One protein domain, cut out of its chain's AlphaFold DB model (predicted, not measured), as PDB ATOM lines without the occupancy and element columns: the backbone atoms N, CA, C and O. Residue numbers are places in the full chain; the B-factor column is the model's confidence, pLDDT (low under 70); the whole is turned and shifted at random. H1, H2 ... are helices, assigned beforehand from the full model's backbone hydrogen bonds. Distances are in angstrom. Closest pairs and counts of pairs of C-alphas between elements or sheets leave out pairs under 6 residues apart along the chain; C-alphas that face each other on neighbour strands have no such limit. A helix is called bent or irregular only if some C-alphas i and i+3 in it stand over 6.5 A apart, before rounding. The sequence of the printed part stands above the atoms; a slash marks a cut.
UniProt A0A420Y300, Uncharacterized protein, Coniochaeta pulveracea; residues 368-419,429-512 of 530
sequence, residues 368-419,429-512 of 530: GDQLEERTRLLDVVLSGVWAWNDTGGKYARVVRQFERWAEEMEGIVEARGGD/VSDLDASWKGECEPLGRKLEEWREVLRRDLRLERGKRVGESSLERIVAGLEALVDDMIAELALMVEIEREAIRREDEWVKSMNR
ATOM      1  N   GLY A 368      -3.713 -62.128 -73.480       80.31
ATOM      2  CA  GLY A 368      -5.148 -61.983 -73.751       80.31
ATOM      3  C   GLY A 368      -6.016 -62.927 -72.914       80.31
ATOM      4  O   GLY A 368      -5.930 -62.921 -71.692       80.31
ATOM      5  N   ASP A 369      -6.845 -63.728 -73.579       81.50
ATOM      6  CA  ASP A 369      -7.913 -64.549 -72.984       81.50
ATOM      7  C   ASP A 369      -7.420 -65.475 -71.849       81.50
ATOM      8  O   ASP A 369      -7.983 -65.489 -70.756       81.50
ATOM      9  N   GLN A 370      -6.272 -66.140 -72.040       84.50
ATOM     10  CA  GLN A 370      -5.652 -67.012 -71.025       84.50
ATOM     11  C   GLN A 370      -5.255 -66.270 -69.739       84.50
ATOM     12  O   GLN A 370      -5.263 -66.856 -68.657       84.50
ATOM     13  N   LEU A 371      -4.888 -64.988 -69.844       86.69
ATOM     14  CA  LEU A 371      -4.566 -64.162 -68.682       86.69
ATOM     15  C   LEU A 371      -5.839 -63.818 -67.900       86.69
ATOM     16  O   LEU A 371      -5.811 -63.797 -66.671       86.69
ATOM     17  N   GLU A 372      -6.958 -63.582 -68.588       89.44
ATOM     18  CA  GLU A 372      -8.240 -63.327 -67.932       89.44
ATOM     19  C   GLU A 372      -8.803 -64.601 -67.286       89.44
ATOM     20  O   GLU A 372      -9.210 -64.558 -66.129       89.44
ATOM     21  N   GLU A 373      -8.740 -65.750 -67.967       89.38
ATOM     22  CA  GLU A 373      -9.091 -67.060 -67.402       89.38
ATOM     23  C   GLU A 373      -8.299 -67.353 -66.119       89.38
ATOM     24  O   GLU A 373      -8.888 -67.604 -65.066       89.38
ATOM     25  N   ARG A 374      -6.966 -67.231 -66.162       87.88
ATOM     26  CA  ARG A 374      -6.097 -67.448 -64.993       87.88
ATOM     27  C   ARG A 374      -6.314 -66.422 -63.883       87.88
ATOM     28  O   ARG A 374      -6.221 -66.779 -62.710       87.88
ATOM     29  N   THR A 375      -6.664 -65.181 -64.220       89.38
ATOM     30  CA  THR A 375      -7.035 -64.161 -63.225       89.38
ATOM     31  C   THR A 375      -8.367 -64.496 -62.552       89.38
ATOM     32  O   THR A 375      -8.456 -64.403 -61.332       89.38
ATOM     33  N   ARG A 376      -9.378 -64.960 -63.302       91.75
ATOM     34  CA  ARG A 376     -10.664 -65.431 -62.750       91.75
ATOM     35  C   ARG A 376     -10.480 -66.674 -61.869       91.75
ATOM     36  O   ARG A 376     -11.065 -66.745 -60.796       91.75
ATOM     37  N   LEU A 377      -9.643 -67.630 -62.279       91.06
ATOM     38  CA  LEU A 377      -9.299 -68.805 -61.466       91.06
ATOM     39  C   LEU A 377      -8.580 -68.407 -60.167       91.06
ATOM     40  O   LEU A 377      -8.938 -68.898 -59.097       91.06
ATOM     41  N   LEU A 378      -7.612 -67.485 -60.241       91.19
ATOM     42  CA  LEU A 378      -6.925 -66.953 -59.063       91.19
ATOM     43  C   LEU A 378      -7.889 -66.209 -58.126       91.19
ATOM     44  O   LEU A 378      -7.792 -66.388 -56.917       91.19
ATOM     45  N   ASP A 379      -8.831 -65.427 -58.657       92.81
ATOM     46  CA  ASP A 379      -9.861 -64.727 -57.878       92.81
ATOM     47  C   ASP A 379     -10.833 -65.696 -57.180       92.81
ATOM     48  O   ASP A 379     -11.146 -65.512 -56.005       92.81
ATOM     49  N   VAL A 380     -11.239 -66.781 -57.851       92.69
ATOM     50  CA  VAL A 380     -12.071 -67.846 -57.261       92.69
ATOM     51  C   VAL A 380     -11.334 -68.585 -56.139       92.69
ATOM     52  O   VAL A 380     -11.924 -68.828 -55.085       92.69
ATOM     53  N   VAL A 381     -10.053 -68.924 -56.328       91.50
ATOM     54  CA  VAL A 381      -9.227 -69.553 -55.279       91.50
ATOM     55  C   VAL A 381      -9.004 -68.584 -54.115       91.50
ATOM     56  O   VAL A 381      -9.205 -68.960 -52.964       91.50
ATOM     57  N   LEU A 382      -8.646 -67.328 -54.395       91.06
ATOM     58  CA  LEU A 382      -8.398 -66.305 -53.381       91.06
ATOM     59  C   LEU A 382      -9.667 -66.024 -52.564       91.06
ATOM     60  O   LEU A 382      -9.648 -66.174 -51.346       91.06
ATOM     61  N   SER A 383     -10.781 -65.694 -53.219       91.00
ATOM     62  CA  SER A 383     -12.071 -65.456 -52.560       91.00
ATOM     63  C   SER A 383     -12.554 -66.682 -51.778       91.00
ATOM     64  O   SER A 383     -13.116 -66.535 -50.694       91.00
ATOM     65  N   GLY A 384     -12.287 -67.891 -52.283       89.19
ATOM     66  CA  GLY A 384     -12.542 -69.147 -51.581       89.19
ATOM     67  C   GLY A 384     -11.754 -69.270 -50.276       89.19
ATOM     68  O   GLY A 384     -12.356 -69.414 -49.213       89.19
ATOM     69  N   VAL A 385     -10.423 -69.162 -50.341       89.81
ATOM     70  CA  VAL A 385      -9.526 -69.254 -49.175       89.81
ATOM     71  C   VAL A 385      -9.831 -68.157 -48.147       89.81
ATOM     72  O   VAL A 385      -9.935 -68.447 -46.955       89.81
ATOM     73  N   TRP A 386     -10.067 -66.914 -48.581       88.81
ATOM     74  CA  TRP A 386     -10.438 -65.817 -47.678       88.81
ATOM     75  C   TRP A 386     -11.788 -66.056 -46.985       88.81
ATOM     76  O   TRP A 386     -11.876 -65.883 -45.773       88.81
ATOM     77  N   ALA A 387     -12.813 -66.534 -47.698       88.50
ATOM     78  CA  ALA A 387     -14.107 -66.882 -47.099       88.50
ATOM     79  C   ALA A 387     -14.050 -68.103 -46.153       88.50
ATOM     80  O   ALA A 387     -15.016 -68.392 -45.443       88.50
ATOM     81  N   TRP A 388     -12.947 -68.858 -46.162       85.25
ATOM     82  CA  TRP A 388     -12.731 -70.011 -45.286       85.25
ATOM     83  C   TRP A 388     -11.914 -69.641 -44.043       85.25
ATOM     84  O   TRP A 388     -12.209 -70.159 -42.964       85.25
ATOM     85  N   ASN A 389     -10.961 -68.717 -44.197       83.12
ATOM     86  CA  ASN A 389     -10.094 -68.183 -43.144       83.12
ATOM     87  C   ASN A 389     -10.703 -66.996 -42.360       83.12
ATOM     88  O   ASN A 389     -10.165 -66.604 -41.327       83.12
ATOM     89  N   ASP A 390     -11.811 -66.407 -42.823       84.06
ATOM     90  CA  ASP A 390     -12.545 -65.384 -42.062       84.06
ATOM     91  C   ASP A 390     -13.022 -65.919 -40.691       84.06
ATOM     92  O   ASP A 390     -13.244 -67.119 -40.504       84.06
ATOM     93  N   THR A 391     -13.196 -65.023 -39.717       66.50
ATOM     94  CA  THR A 391     -13.496 -65.323 -38.305       66.50
ATOM     95  C   THR A 391     -14.915 -65.874 -38.088       66.50
ATOM     96  O   THR A 391     -15.800 -65.219 -37.545       66.50
ATOM     97  N   GLY A 392     -15.128 -67.119 -38.514       68.81
ATOM     98  CA  GLY A 392     -16.431 -67.794 -38.574       68.81
ATOM     99  C   GLY A 392     -16.639 -68.635 -39.842       68.81
ATOM    100  O   GLY A 392     -17.655 -69.331 -39.946       68.81
ATOM    101  N   GLY A 393     -15.686 -68.592 -40.783       83.75
ATOM    102  CA  GLY A 393     -15.627 -69.436 -41.973       83.75
ATOM    103  C   GLY A 393     -15.540 -70.931 -41.647       83.75
ATOM    104  O   GLY A 393     -15.321 -71.337 -40.504       83.75
ATOM    105  N   LYS A 394     -15.742 -71.776 -42.665       85.06
ATOM    106  CA  LYS A 394     -15.846 -73.238 -42.485       85.06
ATOM    107  C   LYS A 394     -14.590 -73.846 -41.861       85.06
ATOM    108  O   LYS A 394     -14.702 -74.616 -40.916       85.06
ATOM    109  N   TYR A 395     -13.414 -73.446 -42.343       86.75
ATOM    110  CA  TYR A 395     -12.139 -73.911 -41.803       86.75
ATOM    111  C   TYR A 395     -11.977 -73.493 -40.337       86.75
ATOM    112  O   TYR A 395     -11.835 -74.343 -39.465       86.75
ATOM    113  N   ALA A 396     -12.145 -72.199 -40.045       89.00
ATOM    114  CA  ALA A 396     -12.080 -71.674 -38.682       89.00
ATOM    115  C   ALA A 396     -13.093 -72.331 -37.718       89.00
ATOM    116  O   ALA A 396     -12.833 -72.413 -36.523       89.00
ATOM    117  N   ARG A 397     -14.242 -72.822 -38.201       88.81
ATOM    118  CA  ARG A 397     -15.196 -73.596 -37.387       88.81
ATOM    119  C   ARG A 397     -14.689 -75.000 -37.063       88.81
ATOM    120  O   ARG A 397     -14.777 -75.405 -35.908       88.81
ATOM    121  N   VAL A 398     -14.176 -75.709 -38.068       90.19
ATOM    122  CA  VAL A 398     -13.616 -77.063 -37.943       90.19
ATOM    123  C   VAL A 398     -12.415 -77.054 -36.991       90.19
ATOM    124  O   VAL A 398     -12.403 -77.826 -36.033       90.19
ATOM    125  N   VAL A 399     -11.485 -76.108 -37.160       91.50
ATOM    126  CA  VAL A 399     -10.360 -75.886 -36.232       91.50
ATOM    127  C   VAL A 399     -10.873 -75.626 -34.812       91.50
ATOM    128  O   VAL A 399     -10.560 -76.384 -33.901       91.50
ATOM    129  N   ARG A 400     -11.784 -74.659 -34.620       90.44
ATOM    130  CA  ARG A 400     -12.358 -74.330 -33.297       90.44
ATOM    131  C   ARG A 400     -13.297 -75.389 -32.705       90.44
ATOM    132  O   ARG A 400     -13.855 -75.180 -31.625       90.44
ATOM    133  N   GLN A 401     -13.544 -76.499 -33.396       89.12
ATOM    134  CA  GLN A 401     -14.210 -77.680 -32.842       89.12
ATOM    135  C   GLN A 401     -13.198 -78.738 -32.412       89.12
ATOM    136  O   GLN A 401     -13.378 -79.314 -31.344       89.12
ATOM    137  N   PHE A 402     -12.115 -78.907 -33.173       91.31
ATOM    138  CA  PHE A 402     -10.960 -79.694 -32.754       91.31
ATOM    139  C   PHE A 402     -10.282 -79.092 -31.511       91.31
ATOM    140  O   PHE A 402     -10.059 -79.815 -30.550       91.31
ATOM    141  N   GLU A 403     -10.032 -77.775 -31.477       92.94
ATOM    142  CA  GLU A 403      -9.408 -77.083 -30.332       92.94
ATOM    143  C   GLU A 403     -10.151 -77.357 -29.017       92.94
ATOM    144  O   GLU A 403      -9.544 -77.803 -28.052       92.94
ATOM    145  N   ARG A 404     -11.479 -77.175 -28.989       91.75
ATOM    146  CA  ARG A 404     -12.296 -77.415 -27.784       91.75
ATOM    147  C   ARG A 404     -12.301 -78.877 -27.342       91.75
ATOM    148  O   ARG A 404     -12.355 -79.149 -26.151       91.75
ATOM    149  N   TRP A 405     -12.275 -79.809 -28.293       92.69
ATOM    150  CA  TRP A 405     -12.160 -81.236 -27.994       92.69
ATOM    151  C   TRP A 405     -10.761 -81.584 -27.458       92.69
ATOM    152  O   TRP A 405     -10.639 -82.390 -26.541       92.69
ATOM    153  N   ALA A 406      -9.710 -80.934 -27.962       89.19
ATOM    154  CA  ALA A 406      -8.352 -81.089 -27.452       89.19
ATOM    155  C   ALA A 406      -8.195 -80.490 -26.039       89.19
ATOM    156  O   ALA A 406      -7.569 -81.125 -25.196       89.19
ATOM    157  N   GLU A 407      -8.814 -79.336 -25.756       91.06
ATOM    158  CA  GLU A 407      -8.922 -78.748 -24.407       91.06
ATOM    159  C   GLU A 407      -9.666 -79.691 -23.435       91.06
ATOM    160  O   GLU A 407      -9.223 -79.898 -22.306       91.06
ATOM    161  N   GLU A 408     -10.778 -80.299 -23.872       87.38
ATOM    162  CA  GLU A 408     -11.541 -81.289 -23.091       87.38
ATOM    163  C   GLU A 408     -10.706 -82.556 -22.816       87.38
ATOM    164  O   GLU A 408     -10.645 -83.026 -21.680       87.38
ATOM    165  N   MET A 409     -10.000 -83.068 -23.829       86.56
ATOM    166  CA  MET A 409      -9.121 -84.235 -23.716       86.56
ATOM    167  C   MET A 409      -7.915 -83.972 -22.800       86.56
ATOM    168  O   MET A 409      -7.615 -84.807 -21.947       86.56
ATOM    169  N   GLU A 410      -7.262 -82.810 -22.911       85.44
ATOM    170  CA  GLU A 410      -6.171 -82.412 -22.009       85.44
ATOM    171  C   GLU A 410      -6.669 -82.299 -20.560       85.44
ATOM    172  O   GLU A 410      -6.037 -82.853 -19.662       85.44
ATOM    173  N   GLY A 411      -7.845 -81.701 -20.333       83.94
ATOM    174  CA  GLY A 411      -8.464 -81.620 -19.006       83.94
ATOM    175  C   GLY A 411      -8.803 -82.988 -18.394       83.94
ATOM    176  O   GLY A 411      -8.550 -83.210 -17.210       83.94
ATOM    177  N   ILE A 412      -9.316 -83.935 -19.190       84.19
ATOM    178  CA  ILE A 412      -9.576 -85.319 -18.749       84.19
ATOM    179  C   ILE A 412      -8.263 -86.036 -18.393       84.19
ATOM    180  O   ILE A 412      -8.192 -86.749 -17.389       84.19
ATOM    181  N   VAL A 413      -7.206 -85.842 -19.185       82.56
ATOM    182  CA  VAL A 413      -5.889 -86.448 -18.935       82.56
ATOM    183  C   VAL A 413      -5.193 -85.823 -17.718       82.56
ATOM    184  O   VAL A 413      -4.606 -86.564 -16.929       82.56
ATOM    185  N   GLU A 414      -5.296 -84.507 -17.501       82.50
ATOM    186  CA  GLU A 414      -4.765 -83.844 -16.301       82.50
ATOM    187  C   GLU A 414      -5.513 -84.290 -15.035       82.50
ATOM    188  O   GLU A 414      -4.869 -84.645 -14.046       82.50
ATOM    189  N   ALA A 415      -6.850 -84.376 -15.072       78.88
ATOM    190  CA  ALA A 415      -7.656 -84.848 -13.943       78.88
ATOM    191  C   ALA A 415      -7.251 -86.264 -13.486       78.88
ATOM    192  O   ALA A 415      -7.090 -86.510 -12.292       78.88
ATOM    193  N   ARG A 416      -6.985 -87.173 -14.435       73.94
ATOM    194  CA  ARG A 416      -6.456 -88.528 -14.170       73.94
ATOM    195  C   ARG A 416      -4.981 -88.562 -13.757       73.94
ATOM    196  O   ARG A 416      -4.526 -89.576 -13.232       73.94
ATOM    197  N   GLY A 417      -4.222 -87.509 -14.059       66.69
ATOM    198  CA  GLY A 417      -2.847 -87.313 -13.594       66.69
ATOM    199  C   GLY A 417      -2.774 -86.810 -12.149       66.69
ATOM    200  O   GLY A 417      -1.732 -86.947 -11.503       66.69
ATOM    201  N   GLY A 418      -3.875 -86.256 -11.635       60.09
ATOM    202  CA  GLY A 418      -4.100 -86.035 -10.212       60.09
ATOM    203  C   GLY A 418      -4.302 -87.344  -9.439       60.09
ATOM    204  O   GLY A 418      -4.592 -88.397 -10.002       60.09
ATOM    205  N   ASP A 419      -4.153 -87.269  -8.116       50.91
ATOM    206  CA  ASP A 419      -4.430 -88.382  -7.201       50.91
ATOM    207  C   ASP A 419      -5.958 -88.569  -7.097       50.91
ATOM    208  O   ASP A 419      -6.611 -87.921  -6.277       50.91
ATOM    209  N   VAL A 429     -12.244 -90.194 -22.534       77.44
ATOM    210  CA  VAL A 429     -11.999 -89.276 -23.657       77.44
ATOM    211  C   VAL A 429     -13.065 -89.532 -24.723       77.44
ATOM    212  O   VAL A 429     -13.230 -90.658 -25.190       77.44
ATOM    213  N   SER A 430     -13.810 -88.489 -25.084       76.56
ATOM    214  CA  SER A 430     -14.884 -88.556 -26.072       76.56
ATOM    215  C   SER A 430     -14.324 -88.670 -27.500       76.56
ATOM    216  O   SER A 430     -13.336 -88.022 -27.845       76.56
ATOM    217  N   ASP A 431     -14.955 -89.481 -28.357       79.56
ATOM    218  CA  ASP A 431     -14.662 -89.488 -29.798       79.56
ATOM    219  C   ASP A 431     -15.020 -88.122 -30.409       79.56
ATOM    220  O   ASP A 431     -16.096 -87.574 -30.147       79.56
ATOM    221  N   LEU A 432     -14.166 -87.594 -31.291       79.62
ATOM    222  CA  LEU A 432     -14.462 -86.349 -31.999       79.62
ATOM    223  C   LEU A 432     -15.663 -86.552 -32.939       79.62
ATOM    224  O   LEU A 432     -15.687 -87.481 -33.753       79.62
ATOM    225  N   ASP A 433     -16.665 -85.681 -32.804       79.94
ATOM    226  CA  ASP A 433     -17.997 -85.812 -33.409       79.94
ATOM    227  C   ASP A 433     -17.962 -86.232 -34.895       79.94
ATOM    228  O   ASP A 433     -17.241 -85.670 -35.724       79.94
ATOM    229  N   ALA A 434     -18.803 -87.205 -35.257       80.75
ATOM    230  CA  ALA A 434     -18.999 -87.633 -36.637       80.75
ATOM    231  C   ALA A 434     -19.412 -86.475 -37.570       80.75
ATOM    232  O   ALA A 434     -19.089 -86.519 -38.760       80.75
ATOM    233  N   SER A 435     -20.058 -85.421 -37.050       82.44
ATOM    234  CA  SER A 435     -20.333 -84.196 -37.815       82.44
ATOM    235  C   SER A 435     -19.047 -83.489 -38.269       82.44
ATOM    236  O   SER A 435     -18.946 -83.106 -39.433       82.44
ATOM    237  N   TRP A 436     -18.026 -83.408 -37.406       88.44
ATOM    238  CA  TRP A 436     -16.734 -82.782 -37.702       88.44
ATOM    239  C   TRP A 436     -15.990 -83.534 -38.805       88.44
ATOM    240  O   TRP A 436     -15.522 -82.927 -39.767       88.44
ATOM    241  N   LYS A 437     -15.969 -84.870 -38.731       84.44
ATOM    242  CA  LYS A 437     -15.405 -85.739 -39.780       84.44
ATOM    243  C   LYS A 437     -16.148 -85.553 -41.112       84.44
ATOM    244  O   LYS A 437     -15.522 -85.478 -42.171       84.44
ATOM    245  N   GLY A 438     -17.474 -85.403 -41.049       84.56
ATOM    246  CA  GLY A 438     -18.335 -85.076 -42.188       84.56
ATOM    247  C   GLY A 438     -18.124 -83.674 -42.778       84.56
ATOM    248  O   GLY A 438     -18.342 -83.497 -43.975       84.56
ATOM    249  N   GLU A 439     -17.668 -82.694 -41.989       85.44
ATOM    250  CA  GLU A 439     -17.244 -81.378 -42.488       85.44
ATOM    251  C   GLU A 439     -15.802 -81.395 -43.034       85.44
ATOM    252  O   GLU A 439     -15.537 -80.724 -44.031       85.44
ATOM    253  N   CYS A 440     -14.892 -82.202 -42.475       85.06
ATOM    254  CA  CYS A 440     -13.491 -82.297 -42.917       85.06
ATOM    255  C   CYS A 440     -13.319 -82.893 -44.323       85.06
ATOM    256  O   CYS A 440     -12.556 -82.357 -45.123       85.06
ATOM    257  N   GLU A 441     -14.037 -83.967 -44.657       86.06
ATOM    258  CA  GLU A 441     -13.986 -84.611 -45.983       86.06
ATOM    259  C   GLU A 441     -14.231 -83.641 -47.167       86.06
ATOM    260  O   GLU A 441     -13.378 -83.541 -48.054       86.06
ATOM    261  N   PRO A 442     -15.344 -82.877 -47.227       89.00
ATOM    262  CA  PRO A 442     -15.568 -81.906 -48.298       89.00
ATOM    263  C   PRO A 442     -14.651 -80.674 -48.205       89.00
ATOM    264  O   PRO A 442     -14.436 -80.013 -49.222       89.00
ATOM    265  N   LEU A 443     -14.111 -80.360 -47.022       88.31
ATOM    266  CA  LEU A 443     -13.139 -79.283 -46.817       88.31
ATOM    267  C   LEU A 443     -11.796 -79.650 -47.474       88.31
ATOM    268  O   LEU A 443     -11.317 -78.923 -48.344       88.31
ATOM    269  N   GLY A 444     -11.253 -80.827 -47.144       88.50
ATOM    270  CA  GLY A 444     -10.008 -81.364 -47.699       88.50
ATOM    271  C   GLY A 444     -10.062 -81.525 -49.218       88.50
ATOM    272  O   GLY A 444      -9.219 -80.972 -49.917       88.50
ATOM    273  N   ARG A 445     -11.113 -82.164 -49.755       91.75
ATOM    274  CA  ARG A 445     -11.284 -82.346 -51.213       91.75
ATOM    275  C   ARG A 445     -11.319 -81.024 -51.991       91.75
ATOM    276  O   ARG A 445     -10.893 -80.977 -53.143       91.75
ATOM    277  N   LYS A 446     -11.821 -79.938 -51.390       90.50
ATOM    278  CA  LYS A 446     -11.836 -78.607 -52.022       90.50
ATOM    279  C   LYS A 446     -10.477 -77.912 -51.947       90.50
ATOM    280  O   LYS A 446     -10.094 -77.253 -52.910       90.50
ATOM    281  N   LEU A 447      -9.750 -78.076 -50.839       89.69
ATOM    282  CA  LEU A 447      -8.362 -77.626 -50.737       89.69
ATOM    283  C   LEU A 447      -7.492 -78.366 -51.765       89.69
ATOM    284  O   LEU A 447      -6.717 -77.722 -52.461       89.69
ATOM    285  N   GLU A 448      -7.684 -79.675 -51.952       91.88
ATOM    286  CA  GLU A 448      -7.047 -80.454 -53.024       91.88
ATOM    287  C   GLU A 448      -7.422 -79.947 -54.427       91.88
ATOM    288  O   GLU A 448      -6.544 -79.781 -55.272       91.88
ATOM    289  N   GLU A 449      -8.693 -79.619 -54.683       92.12
ATOM    290  CA  GLU A 449      -9.119 -79.017 -55.954       92.12
ATOM    291  C   GLU A 449      -8.406 -77.676 -56.222       92.12
ATOM    292  O   GLU A 449      -7.860 -77.466 -57.306       92.12
ATOM    293  N   TRP A 450      -8.352 -76.778 -55.230       91.56
ATOM    294  CA  TRP A 450      -7.642 -75.499 -55.347       91.56
ATOM    295  C   TRP A 450      -6.130 -75.673 -55.495       91.56
ATOM    296  O   TRP A 450      -5.510 -74.961 -56.279       91.56
ATOM    297  N   ARG A 451      -5.543 -76.637 -54.788       91.06
ATOM    298  CA  ARG A 451      -4.133 -77.029 -54.860       91.06
ATOM    299  C   ARG A 451      -3.746 -77.523 -56.252       91.06
ATOM    300  O   ARG A 451      -2.705 -77.119 -56.769       91.06
ATOM    301  N   GLU A 452      -4.585 -78.332 -56.893       89.81
ATOM    302  CA  GLU A 452      -4.337 -78.790 -58.261       89.81
ATOM    303  C   GLU A 452      -4.590 -77.686 -59.302       89.81
ATOM    304  O   GLU A 452      -3.801 -77.562 -60.238       89.81
ATOM    305  N   VAL A 453      -5.581 -76.802 -59.118       88.69
ATOM    306  CA  VAL A 453      -5.731 -75.582 -59.948       88.69
ATOM    307  C   VAL A 453      -4.501 -74.671 -59.817       88.69
ATOM    308  O   VAL A 453      -3.947 -74.222 -60.823       88.69
ATOM    309  N   LEU A 454      -4.015 -74.450 -58.590       86.62
ATOM    310  CA  LEU A 454      -2.797 -73.687 -58.318       86.62
ATOM    311  C   LEU A 454      -1.588 -74.310 -59.028       86.62
ATOM    312  O   LEU A 454      -0.880 -73.592 -59.729       86.62
ATOM    313  N   ARG A 455      -1.372 -75.631 -58.922       87.06
ATOM    314  CA  ARG A 455      -0.202 -76.303 -59.522       87.06
ATOM    315  C   ARG A 455      -0.269 -76.556 -61.022       87.06
ATOM    316  O   ARG A 455       0.793 -76.608 -61.640       87.06
ATOM    317  N   ARG A 456      -1.454 -76.750 -61.598       84.50
ATOM    318  CA  ARG A 456      -1.621 -77.072 -63.023       84.50
ATOM    319  C   ARG A 456      -1.825 -75.824 -63.874       84.50
ATOM    320  O   ARG A 456      -1.183 -75.682 -64.912       84.50
ATOM    321  N   ASP A 457      -2.703 -74.928 -63.433       80.75
ATOM    322  CA  ASP A 457      -3.216 -73.852 -64.285       80.75
ATOM    323  C   ASP A 457      -2.569 -72.502 -63.966       80.75
ATOM    324  O   ASP A 457      -2.390 -71.688 -64.874       80.75
ATOM    325  N   LEU A 458      -2.186 -72.268 -62.702       78.38
ATOM    326  CA  LEU A 458      -1.670 -70.976 -62.225       78.38
ATOM    327  C   LEU A 458      -0.151 -70.954 -61.984       78.38
ATOM    328  O   LEU A 458       0.454 -69.882 -62.047       78.38
ATOM    329  N   ARG A 459       0.476 -72.111 -61.740       77.75
ATOM    330  CA  ARG A 459       1.913 -72.249 -61.477       77.75
ATOM    331  C   ARG A 459       2.734 -72.024 -62.741       77.75
ATOM    332  O   ARG A 459       2.762 -72.837 -63.661       77.75
ATOM    333  N   LEU A 460       3.468 -70.920 -62.738       65.00
ATOM    334  CA  LEU A 460       4.529 -70.655 -63.701       65.00
ATOM    335  C   LEU A 460       5.656 -71.678 -63.500       65.00
ATOM    336  O   LEU A 460       6.078 -71.927 -62.366       65.00
ATOM    337  N   GLU A 461       6.168 -72.273 -64.583       61.47
ATOM    338  CA  GLU A 461       7.369 -73.104 -64.472       61.47
ATOM    339  C   GLU A 461       8.518 -72.252 -63.923       61.47
ATOM    340  O   GLU A 461       8.735 -71.121 -64.364       61.47
ATOM    341  N   ARG A 462       9.290 -72.793 -62.968       55.88
ATOM    342  CA  ARG A 462      10.359 -72.062 -62.258       55.88
ATOM    343  C   ARG A 462      11.624 -71.915 -63.120       55.88
ATOM    344  O   ARG A 462      12.734 -72.256 -62.710       55.88
ATOM    345  N   GLY A 463      11.442 -71.419 -64.344       47.81
ATOM    346  CA  GLY A 463      12.387 -71.349 -65.454       47.81
ATOM    347  C   GLY A 463      13.509 -70.329 -65.269       47.81
ATOM    348  O   GLY A 463      13.661 -69.417 -66.078       47.81
ATOM    349  N   LYS A 464      14.322 -70.508 -64.220       49.41
ATOM    350  CA  LYS A 464      15.662 -69.913 -64.066       49.41
ATOM    351  C   LYS A 464      15.711 -68.373 -64.160       49.41
ATOM    352  O   LYS A 464      16.719 -67.809 -64.590       49.41
ATOM    353  N   ARG A 465      14.639 -67.679 -63.763       55.00
ATOM    354  CA  ARG A 465      14.578 -66.206 -63.763       55.00
ATOM    355  C   ARG A 465      15.246 -65.628 -62.516       55.00
ATOM    356  O   ARG A 465      15.166 -66.197 -61.430       55.00
ATOM    357  N   VAL A 466      15.945 -64.506 -62.686       49.47
ATOM    358  CA  VAL A 466      16.674 -63.830 -61.604       49.47
ATOM    359  C   VAL A 466      15.732 -62.847 -60.913       49.47
ATOM    360  O   VAL A 466      15.550 -61.726 -61.380       49.47
ATOM    361  N   GLY A 467      15.145 -63.295 -59.804       59.50
ATOM    362  CA  GLY A 467      14.149 -62.555 -59.032       59.50
ATOM    363  C   GLY A 467      12.743 -63.110 -59.246       59.50
ATOM    364  O   GLY A 467      12.259 -63.176 -60.372       59.50
ATOM    365  N   GLU A 468      12.100 -63.504 -58.151       66.75
ATOM    366  CA  GLU A 468      10.704 -63.945 -58.136       66.75
ATOM    367  C   GLU A 468       9.784 -62.722 -58.231       66.75
ATOM    368  O   GLU A 468       9.859 -61.807 -57.396       66.75
ATOM    369  N   SER A 469       8.904 -62.710 -59.231       81.25
ATOM    370  CA  SER A 469       7.863 -61.689 -59.378       81.25
ATOM    371  C   SER A 469       6.914 -61.686 -58.175       81.25
ATOM    372  O   SER A 469       6.804 -62.662 -57.426       81.25
ATOM    373  N   SER A 470       6.197 -60.580 -57.958       84.31
ATOM    374  CA  SER A 470       5.185 -60.540 -56.896       84.31
ATOM    375  C   SER A 470       4.035 -61.509 -57.171       84.31
ATOM    376  O   SER A 470       3.484 -62.049 -56.220       84.31
ATOM    377  N   LEU A 471       3.714 -61.775 -58.442       84.50
ATOM    378  CA  LEU A 471       2.700 -62.758 -58.830       84.50
ATOM    379  C   LEU A 471       3.133 -64.188 -58.478       84.50
ATOM    380  O   LEU A 471       2.382 -64.889 -57.808       84.50
ATOM    381  N   GLU A 472       4.352 -64.600 -58.849       84.31
ATOM    382  CA  GLU A 472       4.896 -65.918 -58.477       84.31
ATOM    383  C   GLU A 472       4.928 -66.094 -56.952       84.31
ATOM    384  O   GLU A 472       4.578 -67.159 -56.454       84.31
ATOM    385  N   ARG A 473       5.271 -65.038 -56.200       87.06
ATOM    386  CA  ARG A 473       5.250 -65.055 -54.728       87.06
ATOM    387  C   ARG A 473       3.841 -65.162 -54.142       87.06
ATOM    388  O   ARG A 473       3.677 -65.827 -53.127       87.06
ATOM    389  N   ILE A 474       2.840 -64.531 -54.757       88.50
ATOM    390  CA  ILE A 474       1.434 -64.646 -54.336       88.50
ATOM    391  C   ILE A 474       0.917 -66.060 -54.618       88.50
ATOM    392  O   ILE A 474       0.389 -66.693 -53.712       88.50
ATOM    393  N   VAL A 475       1.124 -66.591 -55.828       88.25
ATOM    394  CA  VAL A 475       0.681 -67.949 -56.195       88.25
ATOM    395  C   VAL A 475       1.390 -69.010 -55.346       88.25
ATOM    396  O   VAL A 475       0.727 -69.899 -54.825       88.25
ATOM    397  N   ALA A 476       2.703 -68.890 -55.120       87.88
ATOM    398  CA  ALA A 476       3.442 -69.803 -54.244       87.88
ATOM    399  C   ALA A 476       3.062 -69.656 -52.759       87.88
ATOM    400  O   ALA A 476       3.078 -70.642 -52.031       87.88
ATOM    401  N   GLY A 477       2.700 -68.450 -52.305       89.88
ATOM    402  CA  GLY A 477       2.181 -68.220 -50.954       89.88
ATOM    403  C   GLY A 477       0.785 -68.812 -50.741       89.88
ATOM    404  O   GLY A 477       0.502 -69.316 -49.661       89.88
ATOM    405  N   LEU A 478      -0.062 -68.808 -51.776       89.62
ATOM    406  CA  LEU A 478      -1.359 -69.491 -51.768       89.62
ATOM    407  C   LEU A 478      -1.205 -71.014 -51.874       89.62
ATOM    408  O   LEU A 478      -1.923 -71.727 -51.186       89.62
ATOM    409  N   GLU A 479      -0.259 -71.519 -52.676       90.62
ATOM    410  CA  GLU A 479       0.073 -72.954 -52.709       90.62
ATOM    411  C   GLU A 479       0.542 -73.431 -51.329       90.62
ATOM    412  O   GLU A 479       0.001 -74.408 -50.821       90.62
ATOM    413  N   ALA A 480       1.467 -72.699 -50.695       92.12
ATOM    414  CA  ALA A 480       1.937 -72.997 -49.344       92.12
ATOM    415  C   ALA A 480       0.799 -72.957 -48.314       92.12
ATOM    416  O   ALA A 480       0.621 -73.927 -47.593       92.12
ATOM    417  N   LEU A 481      -0.027 -71.902 -48.300       92.81
ATOM    418  CA  LEU A 481      -1.160 -71.799 -47.372       92.81
ATOM    419  C   LEU A 481      -2.168 -72.948 -47.544       92.81
ATOM    420  O   LEU A 481      -2.675 -73.467 -46.557       92.81
ATOM    421  N   VAL A 482      -2.457 -73.370 -48.779       91.88
ATOM    422  CA  VAL A 482      -3.378 -74.490 -49.033       91.88
ATOM    423  C   VAL A 482      -2.743 -75.841 -48.671       91.88
ATOM    424  O   VAL A 482      -3.436 -76.689 -48.114       91.88
ATOM    425  N   ASP A 483      -1.445 -76.049 -48.927       92.88
ATOM    426  CA  ASP A 483      -0.720 -77.236 -48.446       92.88
ATOM    427  C   ASP A 483      -0.663 -77.279 -46.904       92.88
ATOM    428  O   ASP A 483      -0.910 -78.338 -46.326       92.88
ATOM    429  N   ASP A 484      -0.406 -76.145 -46.241       93.88
ATOM    430  CA  ASP A 484      -0.386 -76.010 -44.778       93.88
ATOM    431  C   ASP A 484      -1.769 -76.324 -44.178       93.88
ATOM    432  O   ASP A 484      -1.864 -77.100 -43.230       93.88
ATOM    433  N   MET A 485      -2.857 -75.813 -44.775       91.56
ATOM    434  CA  MET A 485      -4.234 -76.115 -44.347       91.56
ATOM    435  C   MET A 485      -4.604 -77.600 -44.511       91.56
ATOM    436  O   MET A 485      -5.350 -78.155 -43.704       91.56
ATOM    437  N   ILE A 486      -4.095 -78.275 -45.547       92.69
ATOM    438  CA  ILE A 486      -4.285 -79.726 -45.721       92.69
ATOM    439  C   ILE A 486      -3.461 -80.503 -44.686       92.69
ATOM    440  O   ILE A 486      -3.951 -81.483 -44.123       92.69
ATOM    441  N   ALA A 487      -2.227 -80.067 -44.418       94.00
ATOM    442  CA  ALA A 487      -1.356 -80.682 -43.423       94.00
ATOM    443  C   ALA A 487      -1.920 -80.542 -41.998       94.00
ATOM    444  O   ALA A 487      -1.888 -81.512 -41.244       94.00
ATOM    445  N   GLU A 488      -2.489 -79.385 -41.649       94.12
ATOM    446  CA  GLU A 488      -3.160 -79.150 -40.366       94.12
ATOM    447  C   GLU A 488      -4.377 -80.073 -40.190       94.12
ATOM    448  O   GLU A 488      -4.462 -80.776 -39.184       94.12
ATOM    449  N   LEU A 489      -5.267 -80.174 -41.186       91.00
ATOM    450  CA  LEU A 489      -6.418 -81.091 -41.130       91.00
ATOM    451  C   LEU A 489      -5.996 -82.566 -41.014       91.00
ATOM    452  O   LEU A 489      -6.600 -83.326 -40.255       91.00
ATOM    453  N   ALA A 490      -4.950 -82.980 -41.734       91.31
ATOM    454  CA  ALA A 490      -4.405 -84.333 -41.628       91.31
ATOM    455  C   ALA A 490      -3.817 -84.609 -40.232       91.31
ATOM    456  O   ALA A 490      -4.050 -85.677 -39.665       91.31
ATOM    457  N   LEU A 491      -3.111 -83.630 -39.659       93.50
ATOM    458  CA  LEU A 491      -2.521 -83.687 -38.321       93.50
ATOM    459  C   LEU A 491      -3.588 -83.699 -37.213       93.50
ATOM    460  O   LEU A 491      -3.430 -84.431 -36.239       93.50
ATOM    461  N   MET A 492      -4.706 -82.986 -37.373       92.88
ATOM    462  CA  MET A 492      -5.853 -83.073 -36.455       92.88
ATOM    463  C   MET A 492      -6.440 -84.491 -36.419       92.88
ATOM    464  O   MET A 492      -6.650 -85.050 -35.343       92.88
ATOM    465  N   VAL A 493      -6.623 -85.119 -37.585       90.06
ATOM    466  CA  VAL A 493      -7.089 -86.515 -37.694       90.06
ATOM    467  C   VAL A 493      -6.053 -87.520 -37.156       90.06
ATOM    468  O   VAL A 493      -6.427 -88.575 -36.639       90.06
ATOM    469  N   GLU A 494      -4.753 -87.229 -37.250       92.38
ATOM    470  CA  GLU A 494      -3.701 -88.056 -36.643       92.38
ATOM    471  C   GLU A 494      -3.700 -87.952 -35.109       92.38
ATOM    472  O   GLU A 494      -3.679 -88.986 -34.437       92.38
ATOM    473  N   ILE A 495      -3.810 -86.738 -34.555       91.44
ATOM    474  CA  ILE A 495      -3.930 -86.506 -33.107       91.44
ATOM    475  C   ILE A 495      -5.170 -87.206 -32.546       91.44
ATOM    476  O   ILE A 495      -5.071 -87.844 -31.501       91.44
ATOM    477  N   GLU A 496      -6.308 -87.145 -33.243       89.81
ATOM    478  CA  GLU A 496      -7.537 -87.823 -32.826       89.81
ATOM    479  C   GLU A 496      -7.334 -89.342 -32.682       89.81
ATOM    480  O   GLU A 496      -7.575 -89.918 -31.622       89.81
ATOM    481  N   ARG A 497      -6.806 -89.992 -33.728       89.31
ATOM    482  CA  ARG A 497      -6.537 -91.442 -33.734       89.31
ATOM    483  C   ARG A 497      -5.546 -91.856 -32.652       89.31
ATOM    484  O   ARG A 497      -5.696 -92.917 -32.054       89.31
ATOM    485  N   GLU A 498      -4.526 -91.039 -32.418       90.19
ATOM    486  CA  GLU A 498      -3.490 -91.297 -31.421       90.19
ATOM    487  C   GLU A 498      -3.986 -91.040 -29.985       90.19
ATOM    488  O   GLU A 498      -3.587 -91.763 -29.070       90.19
ATOM    489  N   ALA A 499      -4.895 -90.083 -29.772       88.62
ATOM    490  CA  ALA A 499      -5.589 -89.892 -28.499       88.62
ATOM    491  C   ALA A 499      -6.495 -91.091 -28.184       88.62
ATOM    492  O   ALA A 499      -6.354 -91.696 -27.121       88.62
ATOM    493  N   ILE A 500      -7.330 -91.509 -29.144       87.44
ATOM    494  CA  ILE A 500      -8.186 -92.698 -29.016       87.44
ATOM    495  C   ILE A 500      -7.332 -93.950 -28.766       87.44
ATOM    496  O   ILE A 500      -7.643 -94.726 -27.868       87.44
ATOM    497  N   ARG A 501      -6.201 -94.140 -29.466       90.12
ATOM    498  CA  ARG A 501      -5.292 -95.279 -29.219       90.12
ATOM    499  C   ARG A 501      -4.740 -95.291 -27.789       90.12
ATOM    500  O   ARG A 501      -4.644 -96.361 -27.191       90.12
ATOM    501  N   ARG A 502      -4.372 -94.129 -27.238       87.88
ATOM    502  CA  ARG A 502      -3.877 -94.010 -25.854       87.88
ATOM    503  C   ARG A 502      -4.972 -94.273 -24.830       87.88
ATOM    504  O   ARG A 502      -4.696 -94.940 -23.839       87.88
ATOM    505  N   GLU A 503      -6.193 -93.811 -25.086       87.31
ATOM    506  CA  GLU A 503      -7.363 -94.128 -24.262       87.31
ATOM    507  C   GLU A 503      -7.628 -95.638 -24.255       87.31
ATOM    508  O   GLU A 503      -7.710 -96.272 -23.206       87.31
ATOM    509  N   ASP A 504      -7.640 -96.242 -25.438       87.38
ATOM    510  CA  ASP A 504      -7.861 -97.666 -25.655       87.38
ATOM    511  C   ASP A 504      -6.747 -98.525 -25.000       87.38
ATOM    512  O   ASP A 504      -6.994 -99.629 -24.516       87.38
ATOM    513  N   GLU A 505      -5.509 -98.024 -24.917       88.69
ATOM    514  CA  GLU A 505      -4.402 -98.631 -24.155       88.69
ATOM    515  C   GLU A 505      -4.515 -98.404 -22.637       88.69
ATOM    516  O   GLU A 505      -4.229 -99.325 -21.863       88.69
ATOM    517  N   TRP A 506      -4.989 -97.234 -22.200       86.75
ATOM    518  CA  TRP A 506      -5.246 -96.916 -20.794       86.75
ATOM    519  C   TRP A 506      -6.363 -97.792 -20.213       86.75
ATOM    520  O   TRP A 506      -6.141 -98.447 -19.195       86.75
ATOM    521  N   VAL A 507      -7.505 -97.928 -20.898       85.75
ATOM    522  CA  VAL A 507      -8.618 -98.807 -20.485       85.75
ATOM    523  C   VAL A 507      -8.168-100.270 -20.394       85.75
ATOM    524  O   VAL A 507      -8.467-100.966 -19.420       85.75
ATOM    525  N   LYS A 508      -7.366-100.746 -21.359       88.12
ATOM    526  CA  LYS A 508      -6.775-102.099 -21.319       88.12
ATOM    527  C   LYS A 508      -5.776-102.282 -20.176       88.12
ATOM    528  O   LYS A 508      -5.588-103.413 -19.732       88.12
ATOM    529  N   SER A 509      -5.133-101.214 -19.702       84.69
ATOM    530  CA  SER A 509      -4.294-101.247 -18.501       84.69
ATOM    531  C   SER A 509      -5.144-101.257 -17.230       84.69
ATOM    532  O   SER A 509      -4.921-102.108 -16.373       84.69
ATOM    533  N   MET A 510      -6.145-100.376 -17.138       80.75
ATOM    534  CA  MET A 510      -7.037-100.217 -15.983       80.75
ATOM    535  C   MET A 510      -7.753-101.532 -15.640       80.75
ATOM    536  O   MET A 510      -7.652-102.023 -14.513       80.75
ATOM    537  N   ASN A 511      -8.355-102.177 -16.644       82.81
ATOM    538  CA  ASN A 511      -9.037-103.465 -16.483       82.81
ATOM    539  C   ASN A 511      -8.076-104.590 -16.046       82.81
ATOM    540  O   ASN A 511      -8.467-105.486 -15.306       82.81
ATOM    541  N   ARG A 512      -6.799-104.541 -16.462       81.75
ATOM    542  CA  ARG A 512      -5.772-105.519 -16.051       81.75
ATOM    543  C   ARG A 512      -5.252-105.300 -14.631       81.75
ATOM    544  O   ARG A 512      -4.774-106.258 -14.029       81.75
TER     545      ARG A 512
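AT A GLANCE: This is residues 368 to 419 and 429 to 512 of the 530 residues of an uncharacterized protein of Coniochaeta pulveracea (UniProt A0A420Y300). This is a long, loose rod of helices: H1 and H2 follow each other almost end to end, H3 folds back across the place where they meet, and the long H4 runs the same way as H1 and H2, packing on H3 to make a helical hairpin. Residues 414 to 419, of which 414 to 417 belong to H2, and residues 505 to 512 of H4 stick out at one end of the rod, and residues 463 to 470, of which 470 belongs to H4, stick out where the chain passes from H3 to H4. The printed part has 136 residues with four named helices, in the order H1, H2, H3, H4, and no named strand; its class is all helix. It is loose, with a radius of gyration of the C-alphas of 20.3 A, and spans 71 by 31 by 20 A.

IN THESE COORDINATES: Find C-alpha 369 at (-7.913, -64.549, -72.984); from there H1, residues 369 to 389, runs 30.1 A. Next comes H2, residues 394 to 417, 34.7 A long. Past the cut, H3 holds residues 434 to 458 and is 35.1 A long; it is neither bent nor irregular, but only just, with C-alphas 455 and 458 6.2 A apart. Find C-alpha 470 at (5.185, -60.540, -56.896), where H4, residues 470 to 512, begins; it runs 61.7 A to C-alpha 512 at (-5.772, -105.519, -16.051).

HOW THE PARTS SIT: Begin at H3, the hub, which touches the three other helices; the four form a bundle, a group of helices packed together. H3 and H4 are a helical hairpin at a shallow tilt of 28 degrees, opposite ways; their closest C-alphas, those of Leu 447 and Val 482, are 6.1 A apart, and H4 touches H3 with residues 475 to 489 alone. H1, with residues 374 to 381 alone, touches residues 450 to 458 of H3, opposite ways at a shallow tilt of 27 degrees; the closest C-alphas, those of Val 381 and Trp 450, are 6.2 A apart. Look at residues 394 to 401 of H2, which alone touch H3, with residues 436 to 443 of H3: the closest C-alphas, those of Val 398 and Trp 436, are 6.5 A apart, at a steep tilt of 49 degrees, opposite ways. H1 and H2 touch only at the corner, the closest C-alphas being those of Trp 388 and Tyr 395, 5.3 A apart. H2 and H4 are close but not clearly touching, with the closest C-alphas, those of Phe 402 and Met 492, 7.2 A apart. In H1 every O i to N i+4 pair is within hydrogen-bond range; the counts are 19 of 20 in H2, 19 of 21 in H3 and 38 of 39 in H4.

THE WHOLE: The C-alphas farthest apart, those of Gly 368 and Arg 512, are 72.3 A apart. Residues 420 to 428 are not printed, and C-alphas 419 and 429 are 18.1 A apart across this cut. The link from H1 to H2 is tight, and that from H3 to H4 is long, with 11 residues. The mean pLDDT of the printed part is 84.6; look for values under 70 at residues 391 to 392, 417 to 419 and 460 to 468.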